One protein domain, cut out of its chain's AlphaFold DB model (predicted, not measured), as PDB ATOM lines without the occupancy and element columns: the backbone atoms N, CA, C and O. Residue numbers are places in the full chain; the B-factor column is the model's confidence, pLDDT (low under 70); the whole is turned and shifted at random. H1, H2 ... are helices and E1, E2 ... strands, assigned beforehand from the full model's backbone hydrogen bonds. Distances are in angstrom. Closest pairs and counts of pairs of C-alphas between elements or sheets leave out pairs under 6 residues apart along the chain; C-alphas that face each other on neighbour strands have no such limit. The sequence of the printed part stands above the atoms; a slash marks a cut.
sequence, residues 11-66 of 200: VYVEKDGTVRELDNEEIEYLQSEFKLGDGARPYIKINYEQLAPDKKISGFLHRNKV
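Overview. This is residues 11 to 66 of the 200 residues of an uncharacterized protein of Winogradskyella pacifica (UniProt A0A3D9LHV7). This model has little regular structure: a short ribbon of two strands, E1 and E2, with the small helix H1 off to one side and a long loop, residues 32 to 58, running out past Leu 36 and back to E2. Of 56 printed residues, the named elements, in order E1, H1, E2, hold only 15; the class is mixed, helices and strands, and the sheet E1 - E2 is antiparallel. The whole is compact, radius of gyration of the C-alphas 11.5 A, spanning 30 by 25 by 18 A.

Along the chain. Find C-alpha 11 at (32.553, 41.426, -36.955); E1 runs from there to residue 13, 6.7 A. H1, residues 24 to 31, starts at (28.110, 51.980, -40.471) and measures 10.4 A. E2, residues 59 to 62, ends at (30.848, 35.904, -39.134) after 10.1 A.

Arrangement. Look at the neighbour strands E1 and E2, which are antiparallel: their directions differ by 137 degrees, C-alphas 12 and 60 face each other at 4.6 A, and N 11 and O 61 are within hydrogen-bond range at 2.8 A. Residues 12 to 13 of E1 also pair with residues 19 to 20, antiparallel, and residues 44 to 45 with 60 to 61 of E2, parallel. In H1 every O i to N i+4 pair is within hydrogen-bond range.

Size, cuts and confidence. The C-alphas farthest apart, of Asp 16 and Leu 36, are 31.6 A apart. The link from E1 to H1 is short; that from H1 to E2 is long, with 27 residues. The printed part has no cut, and no printed residue is under 70 in pLDDT.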
ATOM      1  N   VAL A  11      31.625  40.684 -37.813       92.69
ATOM      2  CA  VAL A  11      32.553  41.426 -36.955       92.69
ATOM      3  C   VAL A  11      33.892  41.568 -37.681       92.69
ATOM      4  O   VAL A  11      34.128  40.892 -38.690       92.69
ATOM      5  N   TYR A  12      34.785  42.412 -37.172       90.31
ATOM      6  CA  TYR A  12      36.140  42.539 -37.704       90.31
ATOM      7  C   TYR A  12      37.162  41.967 -36.722       90.31
ATOM      8  O   TYR A  12      37.128  42.281 -35.531       90.31
ATOM      9  N   VAL A  13      38.058  41.118 -37.229       90.88
ATOM     10  CA  VAL A  13      39.241  40.648 -36.501       90.88
ATOM     11  C   VAL A  13      40.384  41.606 -36.797       90.88
ATOM     12  O   VAL A  13      40.713  41.836 -37.962       90.88
ATOM     13  N   GLU A  14      40.998  42.145 -35.755       86.88
ATOM     14  CA  GLU A  14      42.124  43.065 -35.860       86.88
ATOM     15  C   GLU A  14      43.464  42.330 -35.971       86.88
ATOM     16  O   GLU A  14      43.564  41.116 -35.782       86.88
ATOM     17  N   LYS A  15      44.530  43.065 -36.310       82.44
ATOM     18  CA  LYS A  15      45.873  42.489 -36.528       82.44
ATOM     19  C   LYS A  15      46.454  41.822 -35.274       82.44
ATOM     20  O   LYS A  15      47.270  40.913 -35.405       82.44
ATOM     21  N   ASP A  16      46.037  42.262 -34.092       79.12
ATOM     22  CA  ASP A  16      46.433  41.712 -32.793       79.12
ATOM     23  C   ASP A  16      45.547  40.540 -32.325       79.12
ATOM     24  O   ASP A  16      45.793  39.969 -31.263       79.12
ATOM     25  N   GLY A  17      44.532  40.166 -33.114       84.88
ATOM     26  CA  GLY A  17      43.580  39.099 -32.808       84.88
ATOM     27  C   GLY A  17      42.358  39.543 -31.996       84.88
ATOM     28  O   GLY A  17      41.474  38.721 -31.748       84.88
ATOM     29  N   THR A  18      42.255  40.811 -31.599       86.62
ATOM     30  CA  THR A  18      41.029  41.323 -30.967       86.62
ATOM     31  C   THR A  18      39.865  41.368 -31.961       86.62
ATOM     32  O   THR A  18      40.063  41.329 -33.178       86.62
ATOM     33  N   VAL A  19      38.630  41.385 -31.446       89.94
ATOM     34  CA  VAL A  19      37.409  41.340 -32.263       89.94
ATOM     35  C   VAL A  19      36.484  42.488 -31.885       89.94
ATOM     36  O   VAL A  19      36.208  42.704 -30.705       89.94
ATOM     37  N   ARG A  20      35.970  43.200 -32.890       88.94
ATOM     38  CA  ARG A  20      35.084  44.357 -32.703       88.94
ATOM     39  C   ARG A  20      33.842  44.321 -33.584       88.94
ATOM     40  O   ARG A  20      33.825  43.697 -34.648       88.94
ATOM     41  N   GLU A  21      32.826  45.049 -33.143       87.69
ATOM     42  CA  GLU A  21      31.670  45.401 -33.967       87.69
ATOM     43  C   GLU A  21      32.080  46.242 -35.193       87.69
ATOM     44  O   GLU A  21      33.092  46.953 -35.177       87.69
ATOM     45  N   LEU A  22      31.285  46.151 -36.262       84.69
ATOM     46  CA  LEU A  22      31.480  46.942 -37.481       84.69
ATOM     47  C   LEU A  22      30.854  48.332 -37.359       84.69
ATOM     48  O   LEU A  22      29.806  48.495 -36.726       84.69
ATOM     49  N   ASP A  23      31.467  49.319 -38.009       74.88
ATOM     50  CA  ASP A  23      30.875  50.649 -38.154       74.88
ATOM     51  C   ASP A  23      29.825  50.704 -39.287       74.88
ATOM     52  O   ASP A  23      29.580  49.730 -40.004       74.88
ATOM     53  N   ASN A  24      29.139  51.844 -39.435       77.44
ATOM     54  CA  ASN A  24      28.110  51.980 -40.471       77.44
ATOM     55  C   ASN A  24      28.683  51.914 -41.897       77.44
ATOM     56  O   ASN A  24      27.987  51.408 -42.772       77.44
ATOM     57  N   GLU A  25      29.903  52.406 -42.130       76.94
ATOM     58  CA  GLU A  25      30.537  52.406 -43.455       76.94
ATOM     59  C   GLU A  25      30.927  50.975 -43.857       76.94
ATOM     60  O   GLU A  25      30.677  50.552 -44.983       76.94
ATOM     61  N   GLU A  26      31.462  50.190 -42.921       84.69
ATOM     62  CA  GLU A  26      31.786  48.772 -43.096       84.69
ATOM     63  C   GLU A  26      30.529  47.922 -43.309       84.69
ATOM     64  O   GLU A  26      30.516  47.036 -44.168       84.69
ATOM     65  N   ILE A  27      29.453  48.202 -42.566       86.12
ATOM     66  CA  ILE A  27      28.152  47.553 -42.778       86.12
ATOM     67  C   ILE A  27      27.630  47.870 -44.185       86.12
ATOM     68  O   ILE A  27      27.217  46.957 -44.896       86.12
ATOM     69  N   GLU A  28      27.670  49.135 -44.610       84.50
ATOM     70  CA  GLU A  28      27.258  49.547 -45.958       84.50
ATOM     71  C   GLU A  28      28.130  48.900 -47.045       84.50
ATOM     72  O   GLU A  28      27.615  48.431 -48.065       84.50
ATOM     73  N   TYR A  29      29.438  48.789 -46.810       85.88
ATOM     74  CA  TYR A  29      30.373  48.107 -47.702       85.88
ATOM     75  C   TYR A  29      30.055  46.612 -47.836       85.88
ATOM     76  O   TYR A  29      29.982  46.104 -48.955       85.88
ATOM     77  N   LEU A  30      29.785  45.907 -46.734       88.56
ATOM     78  CA  LEU A  30      29.401  44.489 -46.764       88.56
ATOM     79  C   LEU A  30      28.012  44.248 -47.369       88.56
ATOM     80  O   LEU A  30      27.753  43.165 -47.890       88.56
ATOM     81  N   GLN A  31      27.126  45.241 -47.316       89.38
ATOM     82  CA  GLN A  31      25.801  45.195 -47.938       89.38
ATOM     83  C   GLN A  31      25.810  45.596 -49.421       89.38
ATOM     84  O   GLN A  31      24.789  45.450 -50.095       89.38
ATOM     85  N   SER A  32      26.933  46.102 -49.937       87.44
ATOM     86  CA  SER A  32      27.053  46.536 -51.328       87.44
ATOM     87  C   SER A  32      27.065  45.347 -52.295       87.44
ATOM     88  O   SER A  32      27.657  44.300 -52.034       87.44
ATOM     89  N   GLU A  33      26.424  45.507 -53.455       85.19
ATOM     90  CA  GLU A  33      26.440  44.488 -54.505       85.19
ATOM     91  C   GLU A  33      27.758  44.528 -55.293       85.19
ATOM     92  O   GLU A  33      28.099  45.539 -55.907       85.19
ATOM     93  N   PHE A  34      28.470  43.398 -55.346       84.75
ATOM     94  CA  PHE A  34      29.716  43.264 -56.108       84.75
ATOM     95  C   PHE A  34      29.553  42.343 -57.316       84.75
ATOM     96  O   PHE A  34      29.156  41.175 -57.197       84.75
ATOM     97  N   LYS A  35      29.973  42.816 -58.493       83.19
ATOM     98  CA  LYS A  35      29.958  42.016 -59.729       83.19
ATOM     99  C   LYS A  35      30.927  40.832 -59.645       83.19
ATOM    100  O   LYS A  35      31.862  40.821 -58.845       83.19
ATOM    101  N   LEU A  36      30.687  39.797 -60.453       76.50
ATOM    102  CA  LEU A  36      31.583  38.639 -60.539       76.50
ATOM    103  C   LEU A  36      32.973  39.091 -61.016       76.50
ATOM    104  O   LEU A  36      33.071  39.787 -62.022       76.50
ATOM    105  N   GLY A  37      34.031  38.710 -60.296       75.38
ATOM    106  CA  GLY A  37      35.404  39.137 -60.604       75.38
ATOM    107  C   GLY A  37      35.761  40.553 -60.141       75.38
ATOM    108  O   GLY A  37      36.838  41.039 -60.473       75.38
ATOM    109  N   ASP A  38      34.888  41.213 -59.376       79.94
ATOM    110  CA  ASP A  38      35.200  42.503 -58.768       79.94
ATOM    111  C   ASP A  38      36.252  42.336 -57.660       79.94
ATOM    112  O   ASP A  38      36.016  41.670 -56.648       79.94
ATOM    113  N   GLY A  39      37.429  42.925 -57.871       77.06
ATOM    114  CA  GLY A  39      38.530  42.905 -56.909       77.06
ATOM    115  C   GLY A  39      38.249  43.708 -55.638       77.06
ATOM    116  O   GLY A  39      38.963  43.536 -54.656       77.06
ATOM    117  N   ALA A  40      37.208  44.548 -55.627       82.00
ATOM    118  CA  ALA A  40      36.774  45.296 -54.452       82.00
ATOM    119  C   ALA A  40      35.894  44.474 -53.497       82.00
ATOM    120  O   ALA A  40      35.372  45.033 -52.536       82.00
ATOM    121  N   ARG A  41      35.701  43.171 -53.742       83.75
ATOM    122  CA  ARG A  41      34.920  42.297 -52.859       83.75
ATOM    123  C   ARG A  41      35.554  42.188 -51.468       83.75
ATOM    124  O   ARG A  41      36.765  41.976 -51.376       83.75
ATOM    125  N   PRO A  42      34.749  42.243 -50.395       86.62
ATOM    126  CA  PRO A  42      35.252  42.047 -49.047       86.62
ATOM    127  C   PRO A  42      35.819  40.637 -48.890       86.62
ATOM    128  O   PRO A  42      35.216  39.645 -49.305       86.62
ATOM    129  N   TYR A  43      36.978  40.542 -48.244       85.69
ATOM    130  CA  TYR A  43      37.520  39.262 -47.819       85.69
ATOM    131  C   TYR A  43      36.846  38.826 -46.515       85.69
ATOM    132  O   TYR A  43      37.054  39.435 -45.464       85.69
ATOM    133  N   ILE A  44      36.047  37.763 -46.595       91.19
ATOM    134  CA  ILE A  44      35.353  37.168 -45.451       91.19
ATOM    135  C   ILE A  44      36.083  35.887 -45.045       91.19
ATOM    136  O   ILE A  44      36.241  34.958 -45.841       91.19
ATOM    137  N   LYS A  45      36.516  35.834 -43.787       93.81
ATOM    138  CA  LYS A  45      37.147  34.672 -43.165       93.81
ATOM    139  C   LYS A  45      36.122  33.556 -42.937       93.81
ATOM    140  O   LYS A  45      34.994  33.790 -42.507       93.81
ATOM    141  N   ILE A  46      36.558  32.321 -43.157       93.00
ATOM    142  CA  ILE A  46      35.837  31.068 -42.907       93.00
ATOM    143  C   ILE A  46      35.845  30.734 -41.403       93.00
ATOM    144  O   ILE A  46      34.843  30.254 -40.869       93.00
ATOM    145  N   ASN A  47      36.967  30.983 -40.718       94.88
ATOM    146  CA  ASN A  47      37.144  30.806 -39.271       94.88
ATOM    147  C   ASN A  47      38.112  31.853 -38.691       94.88
ATOM    148  O   ASN A  47      38.750  32.603 -39.435       94.88
ATOM    149  N   TYR A  48      38.194  31.923 -37.362       94.56
ATOM    150  CA  TYR A  48      39.010  32.914 -36.663       94.56
ATOM    151  C   TYR A  48      40.505  32.762 -36.984       94.56
ATOM    152  O   TYR A  48      41.162  33.754 -37.295       94.56
ATOM    153  N   GLU A  49      41.021  31.536 -37.038       94.00
ATOM    154  CA  GLU A  49      42.441  31.220 -37.232       94.00
ATOM    155  C   GLU A  49      42.932  31.425 -38.676       94.00
ATOM    156  O   GLU A  49      44.137  31.409 -38.935       94.00
ATOM    157  N   GLN A  50      42.024  31.621 -39.639       93.88
ATOM    158  CA  GLN A  50      42.377  31.742 -41.051       93.88
ATOM    159  C   GLN A  50      43.243  32.975 -41.312       93.88
ATOM    160  O   GLN A  50      42.796  34.110 -41.157       93.88
ATOM    161  N   LEU A  51      44.446  32.760 -41.829       91.31
ATOM    162  CA  LEU A  51      45.308  33.845 -42.278       91.31
ATOM    163  C   LEU A  51      44.928  34.301 -43.692       91.31
ATOM    164  O   LEU A  51      44.587  33.488 -44.554       91.31
ATOM    165  N   ALA A  52      44.998  35.606 -43.934       83.19
ATOM    166  CA  ALA A  52      44.970  36.176 -45.274       83.19
ATOM    167  C   ALA A  52      46.239  35.772 -46.064       83.19
ATOM    168  O   ALA A  52      47.226  35.328 -45.464       83.19
ATOM    169  N   PRO A  53      46.266  35.926 -47.404       80.50
ATOM    170  CA  PRO A  53      47.434  35.571 -48.222       80.50
ATOM    171  C   PRO A  53      48.746  36.248 -47.790       80.50
ATOM    172  O   PRO A  53      49.824  35.691 -47.985       80.50
ATOM    173  N   ASP A  54      48.662  37.422 -47.161       83.50
ATOM    174  CA  ASP A  54      49.792  38.168 -46.595       83.50
ATOM    175  C   ASP A  54      50.164  37.743 -45.157       83.50
ATOM    176  O   ASP A  54      50.955  38.415 -44.496       83.50
ATOM    177  N   LYS A  55      49.623  36.613 -44.683       86.38
ATOM    178  CA  LYS A  55      49.798  36.032 -43.342       86.38
ATOM    179  C   LYS A  55      49.223  36.866 -42.191       86.38
ATOM    180  O   LYS A  55      49.525  36.571 -41.035       86.38
ATOM    181  N   LYS A  56      48.385  37.870 -42.461       85.06
ATOM    182  CA  LYS A  56      47.680  38.603 -41.400       85.06
ATOM    183  C   LYS A  56      46.456  37.831 -40.916       85.06
ATOM    184  O   LYS A  56      45.760  37.194 -41.703       85.06
ATOM    185  N   ILE A  57      46.176  37.920 -39.617       89.50
ATOM    186  CA  ILE A  57      44.975  37.333 -39.000       89.50
ATOM    187  C   ILE A  57      43.722  38.197 -39.220       89.50
ATOM    188  O   ILE A  57      42.603  37.704 -39.095       89.50
ATOM    189  N   SER A  58      43.898  39.471 -39.578       88.38
ATOM    190  CA  SER A  58      42.813  40.443 -39.673       88.38
ATOM    191  C   SER A  58      41.839  40.170 -40.823       88.38
ATOM    192  O   SER A  58      42.249  39.706 -41.889       88.38
ATOM    193  N   GLY A  59      40.564  40.513 -40.638       90.88
ATOM    194  CA  GLY A  59      39.538  40.438 -41.683       90.88
ATOM    195  C   GLY A  59      38.115  40.301 -41.140       90.88
ATOM    196  O   GLY A  59      37.915  40.070 -39.946       90.88
ATOM    197  N   PHE A  60      37.121  40.406 -42.028       93.62
ATOM    198  CA  PHE A  60      35.714  40.220 -41.666       93.62
ATOM    199  C   PHE A  60      35.444  38.763 -41.293       93.62
ATOM    200  O   PHE A  60      35.872  37.850 -41.997       93.62
ATOM    201  N   LEU A  61      34.720  38.533 -40.204       95.19
ATOM    202  CA  LEU A  61      34.381  37.204 -39.705       95.19
ATOM    203  C   LEU A  61      32.909  37.173 -39.305       95.19
ATOM    204  O   LEU A  61      32.400  38.114 -38.705       95.19
ATOM    205  N   HIS A  62      32.212  36.087 -39.620       95.25
ATOM    206  CA  HIS A  62      30.848  35.904 -39.134       95.25
ATOM    207  C   HIS A  62      30.854  35.768 -37.601       95.25
ATOM    208  O   HIS A  62      31.608  34.959 -37.062       95.25
ATOM    209  N   ARG A  63      29.989  36.493 -36.887       93.69
ATOM    210  CA  ARG A  63      29.948  36.578 -35.412       93.69
ATOM    211  C   ARG A  63      29.982  35.213 -34.724       93.69
ATOM    212  O   ARG A  63      30.758  34.998 -33.805       93.69
ATOM    213  N   ASN A  64      29.189  34.261 -35.214       93.38
ATOM    214  CA  ASN A  64      29.117  32.898 -34.661       93.38
ATOM    215  C   ASN A  64      30.415  32.073 -34.815       93.38
ATOM    216  O   ASN A  64      30.458  30.921 -34.393       93.38
ATOM    217  N   LYS A  65      31.438  32.609 -35.487       95.25
ATOM    218  CA  LYS A  65      32.763  31.997 -35.643       95.25
ATOM    219  C   LYS A  65      33.809  32.611 -34.711       95.25
ATOM    220  O   LYS A  65      34.962  32.193 -34.768       95.25
ATOM    221  N   VAL A  66      33.430  33.587 -33.888       93.75
ATOM    222  CA  VAL A  66      34.295  34.139 -32.843       93.75
ATOM    223  C   VAL A  66      34.398  33.116 -31.701       93.75
ATOM    224  O   VAL A  66      33.358  32.648 -31.233       93.75
TER     225      VAL A  66